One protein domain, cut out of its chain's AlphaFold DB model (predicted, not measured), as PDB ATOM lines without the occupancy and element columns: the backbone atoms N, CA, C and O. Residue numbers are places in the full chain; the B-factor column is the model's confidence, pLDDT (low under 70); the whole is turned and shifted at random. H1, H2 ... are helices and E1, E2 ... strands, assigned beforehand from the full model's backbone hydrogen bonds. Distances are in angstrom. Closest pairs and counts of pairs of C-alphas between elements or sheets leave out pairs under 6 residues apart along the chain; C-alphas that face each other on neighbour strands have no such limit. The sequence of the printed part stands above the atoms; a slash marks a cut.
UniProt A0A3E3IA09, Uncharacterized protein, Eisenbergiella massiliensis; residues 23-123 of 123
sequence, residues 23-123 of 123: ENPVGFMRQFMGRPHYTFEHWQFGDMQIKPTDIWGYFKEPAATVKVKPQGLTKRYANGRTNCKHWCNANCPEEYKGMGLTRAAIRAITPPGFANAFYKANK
ATOM      1  N   GLU A  23     -32.491  34.000 -19.691       94.56
ATOM      2  CA  GLU A  23     -31.460  33.788 -20.703       94.56
ATOM      3  C   GLU A  23     -31.805  32.576 -21.572       94.56
ATOM      4  O   GLU A  23     -32.275  31.550 -21.072       94.56
ATOM      5  N   ASN A  24     -31.611  32.711 -22.882       92.38
ATOM      6  CA  ASN A  24     -31.681  31.596 -23.811       92.38
ATOM      7  C   ASN A  24     -30.833  31.876 -25.060       92.38
ATOM      8  O   ASN A  24     -30.900  32.981 -25.605       92.38
ATOM      9  N   PRO A  25     -30.141  30.873 -25.627       90.50
ATOM     10  CA  PRO A  25     -29.535  30.989 -26.948       90.50
ATOM     11  C   PRO A  25     -30.498  31.543 -28.004       90.50
ATOM     12  O   PRO A  25     -31.684  31.199 -28.008       90.50
ATOM     13  N   VAL A  26     -29.980  32.340 -28.945       91.44
ATOM     14  CA  VAL A  26     -30.787  32.848 -30.066       91.44
ATOM     15  C   VAL A  26     -31.465  31.685 -30.794       91.44
ATOM     16  O   VAL A  26     -30.834  30.684 -31.142       91.44
ATOM     17  N   GLY A  27     -32.766  31.831 -31.035       89.75
ATOM     18  CA  GLY A  27     -33.595  30.822 -31.681       89.75
ATOM     19  C   GLY A  27     -35.051  31.267 -31.783       89.75
ATOM     20  O   GLY A  27     -35.348  32.459 -31.855       89.75
ATOM     21  N   PHE A  28     -35.972  30.303 -31.749       90.44
ATOM     22  CA  PHE A  28     -37.403  30.553 -31.951       90.44
ATOM     23  C   PHE A  28     -38.072  31.378 -30.845       90.44
ATOM     24  O   PHE A  28     -39.151  31.912 -31.067       90.44
ATOM     25  N   MET A  29     -37.436  31.563 -29.682       90.31
ATOM     26  CA  MET A  29     -38.022  32.335 -28.576       90.31
ATOM     27  C   MET A  29     -38.369  33.777 -28.953       90.31
ATOM     28  O   MET A  29     -39.349  34.313 -28.443       90.31
ATOM     29  N   ARG A  30     -37.649  34.377 -29.908       93.62
ATOM     30  CA  ARG A  30     -37.971  35.711 -30.439       93.62
ATOM     31  C   ARG A  30     -39.352  35.783 -31.101       93.62
ATOM     32  O   ARG A  30     -39.954  36.850 -31.104       93.62
ATOM     33  N   GLN A  31     -39.861  34.669 -31.635       93.62
ATOM     34  CA  GLN A  31     -41.200  34.596 -32.235       93.62
ATOM     35  C   GLN A  31     -42.310  34.685 -31.181       93.62
ATOM     36  O   GLN A  31     -43.398  35.155 -31.485       93.62
ATOM     37  N   PHE A  32     -42.027  34.261 -29.945       91.31
ATOM     38  CA  PHE A  32     -43.012  34.201 -28.861       91.31
ATOM     39  C   PHE A  32     -42.871  35.354 -27.861       91.31
ATOM     40  O   PHE A  32     -43.866  35.864 -27.364       91.31
ATOM     41  N   MET A  33     -41.638  35.768 -27.554       91.94
ATOM     42  CA  MET A  33     -41.338  36.801 -26.551       91.94
ATOM     43  C   MET A  33     -41.002  38.165 -27.163       91.94
ATOM     44  O   MET A  33     -40.766  39.129 -26.437       91.94
ATOM     45  N   GLY A  34     -40.948  38.252 -28.493       93.81
ATOM     46  CA  GLY A  34     -40.538  39.456 -29.199       93.81
ATOM     47  C   GLY A  34     -39.046  39.754 -29.049       93.81
ATOM     48  O   GLY A  34     -38.211  38.866 -28.844       93.81
ATOM     49  N   ARG A  35     -38.700  41.038 -29.187       95.12
ATOM     50  CA  ARG A  35     -37.312  41.508 -29.158       95.12
ATOM     51  C   ARG A  35     -36.700  41.297 -27.758       95.12
ATOM     52  O   ARG A  35     -37.294  41.752 -26.782       95.12
ATOM     53  N   PRO A  36     -35.523  40.654 -27.649       97.12
ATOM     54  CA  PRO A  36     -34.806  40.555 -26.380       97.12
ATOM     55  C   PRO A  36     -34.371  41.932 -25.885       97.12
ATOM     56  O   PRO A  36     -34.128  42.837 -26.686       97.12
ATOM     57  N   HIS A  37     -34.257  42.079 -24.564       97.44
ATOM     58  CA  HIS A  37     -33.747  43.315 -23.973       97.44
ATOM     59  C   HIS A  37     -32.265  43.488 -24.316       97.44
ATOM     60  O   HIS A  37     -31.850  44.562 -24.731       97.44
ATOM     61  N   TYR A  38     -31.497  42.400 -24.228       97.25
ATOM     62  CA  TYR A  38     -30.073  42.394 -24.531       97.25
ATOM     63  C   TYR A  38     -29.676  41.083 -25.227       97.25
ATOM     64  O   TYR A  38     -30.244  40.026 -24.952       97.25
ATOM     65  N   THR A  39     -28.715  41.153 -26.149       96.44
ATOM     66  CA  THR A  39     -28.137  39.988 -26.834       96.44
ATOM     67  C   THR A  39     -26.623  40.091 -26.755       96.44
ATOM     68  O   THR A  39     -26.065  41.140 -27.075       96.44
ATOM     69  N   PHE A  40     -25.952  39.001 -26.390       94.56
ATOM     70  CA  PHE A  40     -24.495  38.955 -26.298       94.56
ATOM     71  C   PHE A  40     -23.914  37.655 -26.845       94.56
ATOM     72  O   PHE A  40     -24.582  36.630 -26.907       94.56
ATOM     73  N   GLU A  41     -22.645  37.687 -27.223       92.81
ATOM     74  CA  GLU A  41     -21.810  36.514 -27.442       92.81
ATOM     75  C   GLU A  41     -20.864  36.347 -26.244       92.81
ATOM     76  O   GLU A  41     -20.341  37.323 -25.703       92.81
ATOM     77  N   HIS A  42     -20.597  35.109 -25.829       89.81
ATOM     78  CA  HIS A  42     -19.837  34.847 -24.600       89.81
ATOM     79  C   HIS A  42     -18.410  35.441 -24.610       89.81
ATOM     80  O   HIS A  42     -17.914  35.866 -23.567       89.81
ATOM     81  N   TRP A  43     -17.772  35.566 -25.781       91.62
ATOM     82  CA  TRP A  43     -16.448  36.199 -25.907       91.62
ATOM     83  C   TRP A  43     -16.402  37.649 -25.472       91.62
ATOM     84  O   TRP A  43     -15.343  38.092 -25.038       91.62
ATOM     85  N   GLN A  44     -17.529  38.362 -25.501       94.25
ATOM     86  CA  GLN A  44     -17.614  39.731 -24.991       94.25
ATOM     87  C   GLN A  44     -17.321  39.802 -23.486       94.25
ATOM     88  O   GLN A  44     -17.037  40.880 -22.970       94.25
ATOM     89  N   PHE A  45     -17.357  38.658 -22.798       93.81
ATOM     90  CA  PHE A  45     -17.131  38.526 -21.365       93.81
ATOM     91  C   PHE A  45     -15.933  37.631 -21.007       93.81
ATOM     92  O   PHE A  45     -15.756  37.296 -19.840       93.81
ATOM     93  N   GLY A  46     -15.077  37.294 -21.980       87.81
ATOM     94  CA  GLY A  46     -13.831  36.541 -21.766       87.81
ATOM     95  C   GLY A  46     -13.878  35.064 -22.168       87.81
ATOM     96  O   GLY A  46     -12.849  34.396 -22.145       87.81
ATOM     97  N   ASP A  47     -15.034  34.552 -22.591       86.00
ATOM     98  CA  ASP A  47     -15.203  33.141 -22.948       86.00
ATOM     99  C   ASP A  47     -15.033  32.871 -24.445       86.00
ATOM    100  O   ASP A  47     -15.585  33.554 -25.291       86.00
ATOM    101  N   MET A  48     -14.367  31.790 -24.843       82.56
ATOM    102  CA  MET A  48     -14.063  31.534 -26.266       82.56
ATOM    103  C   MET A  48     -15.266  31.044 -27.108       82.56
ATOM    104  O   MET A  48     -15.097  30.430 -28.165       82.56
ATOM    105  N   GLN A  49     -16.495  31.269 -26.645       81.62
ATOM    106  CA  GLN A  49     -17.716  30.849 -27.328       81.62
ATOM    107  C   GLN A  49     -18.366  32.028 -28.065       81.62
ATOM    108  O   GLN A  49     -18.465  33.143 -27.559       81.62
ATOM    109  N   ILE A  50     -18.847  31.761 -29.278       85.12
ATOM    110  CA  ILE A  50     -19.461  32.759 -30.177       85.12
ATOM    111  C   ILE A  50     -20.962  32.534 -30.372       85.12
ATOM    112  O   ILE A  50     -21.536  32.914 -31.386       85.12
ATOM    113  N   LYS A  51     -21.599  31.797 -29.462       81.19
ATOM    114  CA  LYS A  51     -23.038  31.591 -29.545       81.19
ATOM    115  C   LYS A  51     -23.715  32.884 -29.086       81.19
ATOM    116  O   LYS A  51     -23.457  33.291 -27.955       81.19
ATOM    117  N   PRO A  52     -24.542  33.513 -29.932       90.62
ATOM    118  CA  PRO A  52     -25.335  34.634 -29.488       90.62
ATOM    119  C   PRO A  52     -26.444  34.123 -28.567       90.62
ATOM    120  O   PRO A  52     -27.102  33.108 -28.840       90.62
ATOM    121  N   THR A  53     -26.635  34.853 -27.485       93.88
ATOM    122  CA  THR A  53     -27.503  34.523 -26.371       93.88
ATOM    123  C   THR A  53     -28.370  35.732 -26.064       93.88
ATOM    124  O   THR A  53     -27.871  36.847 -25.928       93.88
ATOM    125  N   ASP A  54     -29.674  35.502 -26.001       96.38
ATOM    126  CA  ASP A  54     -30.683  36.510 -25.727       96.38
ATOM    127  C   ASP A  54     -31.056  36.509 -24.253       96.38
ATOM    128  O   ASP A  54     -31.141  35.456 -23.621       96.38
ATOM    129  N   ILE A  55     -31.339  37.693 -23.722       96.69
ATOM    130  CA  ILE A  55     -31.844  37.854 -22.368       96.69
ATOM    131  C   ILE A  55     -33.023  38.841 -22.345       96.69
ATOM    132  O   ILE A  55     -32.977  39.945 -22.900       96.69
ATOM    133  N   TRP A  56     -34.121  38.413 -21.724       96.94
ATOM    134  CA  TRP A  56     -35.336  39.206 -21.501       96.94
ATOM    135  C   TRP A  56     -35.474  39.492 -20.015       96.94
ATOM    136  O   TRP A  56     -35.101  38.643 -19.209       96.94
ATOM    137  N   GLY A  57     -35.993  40.659 -19.636       96.25
ATOM    138  CA  GLY A  57     -36.109  40.970 -18.219       96.25
ATOM    139  C   GLY A  57     -36.198  42.441 -17.857       96.25
ATOM    140  O   GLY A  57     -36.272  43.311 -18.723       96.25
ATOM    141  N   TYR A  58     -36.161  42.685 -16.549       95.94
ATOM    142  CA  TYR A  58     -35.924  43.993 -15.942       95.94
ATOM    143  C   TYR A  58     -34.552  43.948 -15.277       95.94
ATOM    144  O   TYR A  58     -34.422  43.459 -14.158       95.94
ATOM    145  N   PHE A  59     -33.528  44.397 -15.991       97.00
ATOM    146  CA  PHE A  59     -32.150  44.409 -15.514       97.00
ATOM    147  C   PHE A  59     -31.368  45.526 -16.208       97.00
ATOM    148  O   PHE A  59     -31.806  46.083 -17.212       97.00
ATOM    149  N   LYS A  60     -30.204  45.854 -15.660       97.31
ATOM    150  CA  LYS A  60     -29.212  46.735 -16.271       97.31
ATOM    151  C   LYS A  60     -28.274  45.912 -17.145       97.31
ATOM    152  O   LYS A  60     -27.810  44.845 -16.730       97.31
ATOM    153  N   GLU A  61     -27.995  46.415 -18.343       96.94
ATOM    154  CA  GLU A  61     -27.097  45.762 -19.294       96.94
ATOM    155  C   GLU A  61     -25.668  45.666 -18.728       96.94
ATOM    156  O   GLU A  61     -25.121  46.668 -18.252       96.94
ATOM    157  N   PRO A  62     -25.033  44.482 -18.767       96.12
ATOM    158  CA  PRO A  62     -23.647  44.347 -18.356       96.12
ATOM    159  C   PRO A  62     -22.703  44.951 -19.401       96.12
ATOM    160  O   PRO A  62     -22.866  44.764 -20.608       96.12
ATOM    161  N   ALA A  63     -21.655  45.632 -18.937       93.75
ATOM    162  CA  ALA A  63     -20.604  46.132 -19.816       93.75
ATOM    163  C   ALA A  63     -19.707  44.981 -20.300       93.75
ATOM    164  O   ALA A  63     -19.160  44.230 -19.490       93.75
ATOM    165  N   ALA A  64     -19.521  44.873 -21.618       92.81
ATOM    166  CA  ALA A  64     -18.590  43.917 -22.212       92.81
ATOM    167  C   ALA A  64     -17.154  44.178 -21.726       92.81
ATOM    168  O   ALA A  64     -16.658  45.307 -21.796       92.81
ATOM    169  N   THR A  65     -16.473  43.127 -21.264       92.00
ATOM    170  CA  THR A  65     -15.068  43.194 -20.828       92.00
ATOM    171  C   THR A  65     -14.108  43.113 -22.011       92.00
ATOM    172  O   THR A  65     -13.018  43.679 -21.969       92.00
ATOM    173  N   VAL A  66     -14.534  42.462 -23.096       92.06
ATOM    174  CA  VAL A  66     -13.780  42.320 -24.340       92.06
ATOM    175  C   VAL A  66     -14.511  43.063 -25.454       92.06
ATOM    176  O   VAL A  66     -15.641  42.732 -25.808       92.06
ATOM    177  N   LYS A  67     -13.855  44.077 -26.029       90.00
ATOM    178  CA  LYS A  67     -14.429  44.914 -27.100       90.00
ATOM    179  C   LYS A  67     -14.092  44.426 -28.509       90.00
ATOM    180  O   LYS A  67     -14.803  44.749 -29.453       90.00
ATOM    181  N   VAL A  68     -13.012  43.659 -28.651       89.00
ATOM    182  CA  VAL A  68     -12.525  43.159 -29.941       89.00
ATOM    183  C   VAL A  68     -12.674  41.648 -29.972       89.00
ATOM    184  O   VAL A  68     -12.138  40.955 -29.110       89.00
ATOM    185  N   LYS A  69     -13.395  41.135 -30.973       87.50
ATOM    186  CA  LYS A  69     -13.621  39.698 -31.130       87.50
ATOM    187  C   LYS A  69     -12.286  38.973 -31.351       87.50
ATOM    188  O   LYS A  69     -11.587  39.305 -32.312       87.50
ATOM    189  N   PRO A  70     -11.932  37.978 -30.516       86.88
ATOM    190  CA  PRO A  70     -10.719  37.196 -30.718       86.88
ATOM    191  C   PRO A  70     -10.703  36.508 -32.089       86.88
ATOM    192  O   PRO A  70     -11.719  35.987 -32.562       86.88
ATOM    193  N   GLN A  71      -9.536  36.486 -32.733       85.69
ATOM    194  CA  GLN A  71      -9.362  35.780 -33.999       85.69
ATOM    195  C   GLN A  71      -9.369  34.260 -33.789       85.69
ATOM    196  O   GLN A  71      -9.040  33.743 -32.724       85.69
ATOM    197  N   GLY A  72      -9.746  33.515 -34.830       82.88
ATOM    198  CA  GLY A  72      -9.620  32.057 -34.839       82.88
ATOM    199  C   GLY A  72     -10.665  31.284 -34.026       82.88
ATOM    200  O   GLY A  72     -10.531  30.062 -33.933       82.88
ATOM    201  N   LEU A  73     -11.708  31.941 -33.501       82.62
ATOM    202  CA  LEU A  73     -12.820  31.298 -32.778       82.62
ATOM    203  C   LEU A  73     -13.665  30.375 -33.664       82.62
ATOM    204  O   LEU A  73     -14.253  29.401 -33.188       82.62
ATOM    205  N   THR A  74     -13.719  30.662 -34.961       83.31
ATOM    206  CA  THR A  74     -14.485  29.897 -35.942       83.31
ATOM    207  C   THR A  74     -13.585  29.042 -36.826       83.31
ATOM    208  O   THR A  74     -12.422  29.356 -37.085       83.31
ATOM    209  N   LYS A  75     -14.134  27.924 -37.297       82.62
ATOM    210  CA  LYS A  75     -13.563  27.094 -38.356       82.62
ATOM    211  C   LYS A  75     -14.589  26.976 -39.472       82.62
ATOM    212  O   LYS A  75     -15.694  26.484 -39.237       82.62
ATOM    213  N   ARG A  76     -14.211  27.423 -40.667       83.12
ATOM    214  CA  ARG A  76     -14.966  27.191 -41.899       83.12
ATOM    215  C   ARG A  76     -14.555  25.838 -42.477       83.12
ATOM    216  O   ARG A  76     -13.368  25.535 -42.557       83.12
ATOM    217  N   TYR A  77     -15.534  25.016 -42.817       83.12
ATOM    218  CA  TYR A  77     -15.347  23.687 -43.392       83.12
ATOM    219  C   TYR A  77     -15.545  23.739 -44.910       83.12
ATOM    220  O   TYR A  77     -16.194  24.651 -45.424       83.12
ATOM    221  N   ALA A  78     -15.022  22.737 -45.620       84.81
ATOM    222  CA  ALA A  78     -15.137  22.634 -47.079       84.81
ATOM    223  C   ALA A  78     -16.601  22.624 -47.566       84.81
ATOM    224  O   ALA A  78     -16.902  23.143 -48.632       84.81
ATOM    225  N   ASN A  79     -17.529  22.125 -46.743       86.00
ATOM    226  CA  ASN A  79     -18.973  22.135 -47.008       86.00
ATOM    227  C   ASN A  79     -19.658  23.498 -46.761       86.00
ATOM    228  O   ASN A  79     -20.879  23.562 -46.639       86.00
ATOM    229  N   GLY A  80     -18.889  24.575 -46.585       83.00
ATOM    230  CA  GLY A  80     -19.397  25.926 -46.342       83.00
ATOM    231  C   GLY A  80     -19.871  26.200 -44.910       83.00
ATOM    232  O   GLY A  80     -20.055  27.364 -44.556       83.00
ATOM    233  N   ARG A  81     -20.016  25.179 -44.050       78.06
ATOM    234  CA  ARG A  81     -20.420  25.379 -42.649       78.06
ATOM    235  C   ARG A  81     -19.313  26.067 -41.862       78.06
ATOM    236  O   ARG A  81     -18.132  25.788 -42.055       78.06
ATOM    237  N   THR A  82     -19.700  26.925 -40.927       79.44
ATOM    238  CA  THR A  82     -18.781  27.577 -39.991       79.44
ATOM    239  C   THR A  82     -19.188  27.210 -38.572       79.44
ATOM    240  O   THR A  82     -20.301  27.522 -38.164       79.44
ATOM    241  N   ASN A  83     -18.304  26.549 -37.821       75.19
ATOM    242  CA  ASN A  83     -18.560  26.194 -36.421       75.19
ATOM    243  C   ASN A  83     -17.586  26.907 -35.485       75.19
ATOM    244  O   ASN A  83     -16.448  27.199 -35.852       75.19
ATOM    245  N   CYS A  84     -18.016  27.123 -34.245       75.12
ATOM    246  CA  CYS A  84     -17.137  27.538 -33.158       75.12
ATOM    247  C   CYS A  84     -16.183  26.389 -32.790       75.12
ATOM    248  O   CYS A  84     -16.646  25.289 -32.478       75.12
ATOM    249  N   LYS A  85     -14.865  26.629 -32.787       72.88
ATOM    250  CA  LYS A  85     -13.849  25.597 -32.486       72.88
ATOM    251  C   LYS A  85     -14.026  25.004 -31.087       72.88
ATOM    252  O   LYS A  85     -13.987  23.791 -30.917       72.88
ATOM    253  N   HIS A  86     -14.310  25.859 -30.107       67.94
ATOM    254  CA  HIS A  86     -14.469  25.466 -28.704       67.94
ATOM    255  C   HIS A  86     -15.806  24.769 -28.399       67.94
ATOM    256  O   HIS A  86     -16.041  24.351 -27.273       67.94
ATOM    257  N   TRP A  87     -16.688  24.598 -29.394       63.34
ATOM    258  CA  TRP A  87     -17.971  23.909 -29.221       63.34
ATOM    259  C   TRP A  87     -17.899  22.398 -29.501       63.34
ATOM    260  O   TRP A  87     -18.887  21.699 -29.282       63.34
ATOM    261  N   CYS A  88     -16.789  21.844 -29.994       56.03
ATOM    262  CA  CYS A  88     -16.714  20.398 -30.240       56.03
ATOM    263  C   CYS A  88     -16.623  19.598 -28.927       56.03
ATOM    264  O   CYS A  88     -17.397  18.653 -28.764       56.03
ATOM    265  N   ASN A  89     -15.822  20.074 -27.966       57.47
ATOM    266  CA  ASN A  89     -15.550  19.418 -26.683       57.47
ATOM    267  C   ASN A  89     -16.053  20.286 -25.523       57.47
ATOM    268  O   ASN A  89     -15.293  21.041 -24.923       57.47
ATOM    269  N   ALA A  90     -17.356  20.220 -25.241       68.06
ATOM    270  CA  ALA A  90     -17.908  20.847 -24.046       68.06
ATOM    271  C   ALA A  90     -17.516  19.988 -22.834       68.06
ATOM    272  O   ALA A  90     -18.192  19.006 -22.533       68.06
ATOM    273  N   ASN A  91     -16.388  20.314 -22.206       77.38
ATOM    274  CA  ASN A  91     -15.977  19.681 -20.958       77.38
ATOM    275  C   ASN A  91     -16.944  20.110 -19.851       77.38
ATOM    276  O   ASN A  91     -17.284  21.290 -19.756       77.38
ATOM    277  N   CYS A  92     -17.398  19.156 -19.040       81.12
ATOM    278  CA  CYS A  92     -18.192  19.469 -17.859       81.12
ATOM    279  C   CYS A  92     -17.306  20.257 -16.880       81.12
ATOM    280  O   CYS A  92     -16.221  19.762 -16.561       81.12
ATOM    281  N   PRO A  93     -17.713  21.455 -16.426       83.12
ATOM    282  CA  PRO A  93     -16.983  22.151 -15.374       83.12
ATOM    283  C   PRO A  93     -16.904  21.287 -14.107       83.12
ATOM    284  O   PRO A  93     -17.819  20.506 -13.833       83.12
ATOM    285  N   GLU A  94     -15.820  21.418 -13.338       86.75
ATOM    286  CA  GLU A  94     -15.561  20.559 -12.169       86.75
ATOM    287  C   GLU A  94     -16.687  20.656 -11.123       86.75
ATOM    288  O   GLU A  94     -17.065  19.648 -10.536       86.75
ATOM    289  N   GLU A  95     -17.303  21.833 -10.969       86.00
ATOM    290  CA  GLU A  95     -18.449  22.065 -10.072       86.00
ATOM    291  C   GLU A  95     -19.701  21.231 -10.418       86.00
ATOM    292  O   GLU A  95     -20.525  20.964  -9.546       86.00
ATOM    293  N   TYR A  96     -19.832  20.780 -11.671       87.00
ATOM    294  CA  TYR A  96     -20.948  19.956 -12.153       87.00
ATOM    295  C   TYR A  96     -20.546  18.497 -12.403       87.00
ATOM    296  O   TYR A  96     -21.312  17.700 -12.963       87.00
ATOM    297  N   LYS A  97     -19.321  18.114 -12.035       88.19
ATOM    298  CA  LYS A  97     -18.830  16.749 -12.213       88.19
ATOM    299  C   LYS A  97     -19.644  15.772 -11.365       88.19
ATOM    300  O   LYS A  97     -20.020  16.059 -10.238       88.19
ATOM    301  N   GLY A  98     -19.945  14.606 -11.934       87.69
ATOM    302  CA  GLY A  98     -20.764  13.583 -11.274       87.69
ATOM    303  C   GLY A  98     -22.278  13.794 -11.381       87.69
ATOM    304  O   GLY A  98     -23.023  12.867 -11.093       87.69
ATOM    305  N   MET A  99     -22.756  14.938 -11.889       90.19
ATOM    306  CA  MET A  99     -24.197  15.189 -12.080       90.19
ATOM    307  C   MET A  99     -24.802  14.488 -13.311       90.19
ATOM    308  O   MET A  99     -25.978  14.674 -13.614       90.19
ATOM    309  N   GLY A 100     -24.006  13.722 -14.068       88.31
ATOM    310  CA  GLY A 100     -24.482  13.007 -15.259       88.31
ATOM    311  C   GLY A 100     -25.046  13.930 -16.348       88.31
ATOM    312  O   GLY A 100     -25.943  13.531 -17.089       88.31
ATOM    313  N   LEU A 101     -24.559  15.176 -16.434       88.69
ATOM    314  CA  LEU A 101     -25.102  16.169 -17.359       88.69
ATOM    315  C   LEU A 101     -24.975  15.716 -18.814       88.69
ATOM    316  O   LEU A 101     -23.909  15.322 -19.288       88.69
ATOM    317  N   THR A 102     -26.069  15.860 -19.559       90.19
ATOM    318  CA  THR A 102     -26.033  15.669 -21.008       90.19
ATOM    319  C   THR A 102     -25.153  16.734 -21.657       90.19
ATOM    320  O   THR A 102     -25.009  17.855 -21.162       90.19
ATOM    321  N   ARG A 103     -24.630  16.439 -22.849       85.62
ATOM    322  CA  ARG A 103     -23.892  17.425 -23.651       85.62
ATOM    323  C   ARG A 103     -24.686  18.719 -23.866       85.62
ATOM    324  O   ARG A 103     -24.094  19.792 -23.922       85.62
ATOM    325  N   ALA A 104     -26.010  18.622 -24.009       84.62
ATOM    326  CA  ALA A 104     -26.884  19.781 -24.156       84.62
ATOM    327  C   ALA A 104     -26.923  20.632 -22.878       84.62
ATOM    328  O   ALA A 104     -26.801  21.849 -22.981       84.62
ATOM    329  N   ALA A 105     -27.007  19.997 -21.704       87.50
ATOM    330  CA  ALA A 105     -26.965  20.681 -20.414       87.50
ATOM    331  C   ALA A 105     -25.615  21.377 -20.183       87.50
ATOM    332  O   ALA A 105     -25.599  22.558 -19.858       87.50
ATOM    333  N   ILE A 106     -24.488  20.714 -20.474       87.38
ATOM    334  CA  ILE A 106     -23.151  21.330 -20.349       87.38
ATOM    335  C   ILE A 106     -23.042  22.591 -21.224       87.38
ATOM    336  O   ILE A 106     -22.475  23.602 -20.828       87.38
ATOM    337  N   ARG A 107     -23.623  22.556 -22.427       82.56
ATOM    338  CA  ARG A 107     -23.623  23.686 -23.374       82.56
ATOM    339  C   ARG A 107     -24.604  24.800 -23.022       82.56
ATOM    340  O   ARG A 107     -24.573  25.830 -23.694       82.56
ATOM    341  N   ALA A 108     -25.495  24.559 -22.067       85.19
ATOM    342  CA  ALA A 108     -26.450  25.531 -21.556       85.19
ATOM    343  C   ALA A 108     -25.937  26.234 -20.291       85.19
ATOM    344  O   ALA A 108     -26.587  27.154 -19.817       85.19
ATOM    345  N   ILE A 109     -24.784  25.823 -19.751       87.44
ATOM    346  CA  ILE A 109     -24.160  26.504 -18.617       87.44
ATOM    347  C   ILE A 109     -23.719  27.897 -19.064       87.44
ATOM    348  O   ILE A 109     -22.913  28.047 -19.990       87.44
ATOM    349  N   THR A 110     -24.256  28.910 -18.388       89.31
ATOM    350  CA  THR A 110     -23.872  30.301 -18.588       89.31
ATOM    351  C   THR A 110     -22.418  30.496 -18.150       89.31
ATOM    352  O   THR A 110     -22.060  30.125 -17.031       89.31
ATOM    353  N   PRO A 111     -21.556  31.088 -18.989       88.56
ATOM    354  CA  PRO A 111     -20.157  31.235 -18.628       88.56
ATOM    355  C   PRO A 111     -19.913  32.218 -17.471       88.56
ATOM    356  O   PRO A 111     -20.627  33.223 -17.345       88.56
ATOM    357  N   PRO A 112     -18.869  31.986 -16.653       90.06
ATOM    358  CA  PRO A 112     -18.609  32.775 -15.451       90.06
ATOM    359  C   PRO A 112     -18.279  34.239 -15.761       90.06
ATOM    360  O   PRO A 112     -18.584  35.117 -14.953       90.06
ATOM    361  N   GLY A 113     -17.690  34.534 -16.925       91.81
ATOM    362  CA  GLY A 113     -17.402  35.904 -17.340       91.81
ATOM    363  C   GLY A 113     -18.667  36.757 -17.425       91.81
ATOM    364  O   GLY A 113     -18.747  37.831 -16.821       91.81
ATOM    365  N   PHE A 114     -19.688  36.246 -18.122       94.25
ATOM    366  CA  PHE A 114     -20.979  36.923 -18.234       94.25
ATOM    367  C   PHE A 114     -21.704  36.964 -16.889       94.25
ATOM    368  O   PHE A 114     -22.163  38.032 -16.492       94.25
ATOM    369  N   ALA A 115     -21.762  35.841 -16.164       93.62
ATOM    370  CA  ALA A 115     -22.451  35.767 -14.874       93.62
ATOM    371  C   ALA A 115     -21.929  36.825 -13.882       93.62
ATOM    372  O   ALA A 115     -22.712  37.538 -13.253       93.62
ATOM    373  N   ASN A 116     -20.606  37.004 -13.812       95.00
ATOM    374  CA  ASN A 116     -19.978  38.014 -12.963       95.00
ATOM    375  C   ASN A 116     -20.288  39.450 -13.411       95.00
ATOM    376  O   ASN A 116     -20.551  40.313 -12.571       95.00
ATOM    377  N   ALA A 117     -20.246  39.731 -14.717       95.81
ATOM    378  CA  ALA A 117     -20.561  41.058 -15.242       95.81
ATOM    379  C   ALA A 117     -22.041  41.415 -15.025       95.81
ATOM    380  O   ALA A 117     -22.356  42.527 -14.600       95.81
ATOM    381  N   PHE A 118     -22.934  40.451 -15.252       97.00
ATOM    382  CA  PHE A 118     -24.369  40.589 -15.046       97.00
ATOM    383  C   PHE A 118     -24.718  40.829 -13.574       97.00
ATOM    384  O   PHE A 118     -25.476  41.752 -13.271       97.00
ATOM    385  N   TYR A 119     -24.106  40.071 -12.658       95.81
ATOM    386  CA  TYR A 119     -24.251  40.280 -11.217       95.81
ATOM    387  C   TYR A 119     -23.786  41.680 -10.796       95.81
ATOM    388  O   TYR A 119     -24.524  42.395 -10.127       95.81
ATOM    389  N   LYS A 120     -22.598  42.119 -11.237       96.44
ATOM    390  CA  LYS A 120     -22.069  43.455 -10.904       96.44
ATOM    391  C   LYS A 120     -22.963  44.592 -11.398       96.44
ATOM    392  O   LYS A 120     -23.080  45.598 -10.709       96.44
ATOM    393  N   ALA A 121     -23.584  44.441 -12.567       96.75
ATOM    394  CA  ALA A 121     -24.487  45.447 -13.115       96.75
ATOM    395  C   ALA A 121     -25.812  45.555 -12.337       96.75
ATOM    396  O   ALA A 121     -26.442  46.608 -12.374       96.75
ATOM    397  N   ASN A 122     -26.227  44.492 -11.638       95.94
ATOM    398  CA  ASN A 122     -27.558  44.358 -11.031       95.94
ATOM    399  C   ASN A 122     -27.546  44.166  -9.503       95.94
ATOM    400  O   ASN A 122     -28.583  43.821  -8.938       95.94
ATOM    401  N   LYS A 123     -26.394  44.362  -8.852       90.00
ATOM    402  CA  LYS A 123     -26.252  44.353  -7.389       90.00
ATOM    403  C   LYS A 123     -26.904  45.574  -6.739       90.00
ATOM    404  O   LYS A 123     -26.915  46.653  -7.378       90.00
TER     405      LYS A 123
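This is residues 23 to 123 of the 123 residues of an uncharacterized protein of Eisenbergiella massiliensis (UniProt A0A3E3IA09). What would one see first? A small three-strand sheet, E1, E3 and E2, has helix H1 in the crossover from E1 to E2, while the longest helix, H4, packs on the short helix H2. A separate small hairpin, E4 and E5, lies away from that sheet, and long loops lead to it and on to the short helix H3. What is the make-up? The printed part has 101 residues, with 44 of them, under half, in four named helices and five named strands, in the order E1 H1 E2 H2 E3 E4 E5 H3 H4; the class is mixed, helices and strands, and both sheets are antiparallel. How is the whole shaped? It is only just compact, close to loose, with a radius of gyration of the C-alphas of 14.8 A and spans of 41 by 36 by 30 A.

How is the larger sheet paired? E3, residues 52 to 58, is the inner strand between the edge strands E1, residues 23 to 25, and E2, residues 38 to 41. N 24 and O 54 of E1 and E3 are within hydrogen-bond range at 2.9 A, as are N 53 and O 40 of E3 and E2 at 2.8 A. Where are the helices? H1, residues 29 to 33, forms with E1 and E2 a split strand-helix-strand unit, two strands running the same way with E3 between them and a right-handed crossover; H1 is only just not on the sheet, with 4 pairs of C-alphas within 10 A. H2, residues 42 to 45, touches H4, residues 112 to 122; their closest C-alphas, those of Phe 45 and Gly 113, are 4.8 A apart. H3, residues 103 to 106, is apart from H4. How does the hairpin pair? E4, residues 74 to 76, and E5, residues 82 to 84, are antiparallel at 154 degrees, with N 75 and O 83 within hydrogen-bond range at 2.8 A. What do the helix backbones show? In H1 and H4 every O i to N i+4 pair is within hydrogen-bond range; H2 and H3 are too short for such a pair.

Where does the first strand begin? E1 begins at C-alpha 23, (-31.460, 33.788, -20.703). How long are the longer elements? E3 measures 19.6 A from first to last C-alpha, H4 15.3 A and E2 10.6 A. Where does the last helix end? H4 ends at C-alpha 122, (-27.558, 44.358, -11.031).

How far does it reach? The two C-alphas farthest apart, those of Ala 78 and Lys 123, are 46.6 A apart. Is anything missing, and which links are long? The printed part has no cut; the links E3 to E4, 15 residues, and E5 to H3, 18 residues, are long. Where is confidence low? Residues 86 to 90 are under 70, and the mean pLDDT of the printed part is 88.1.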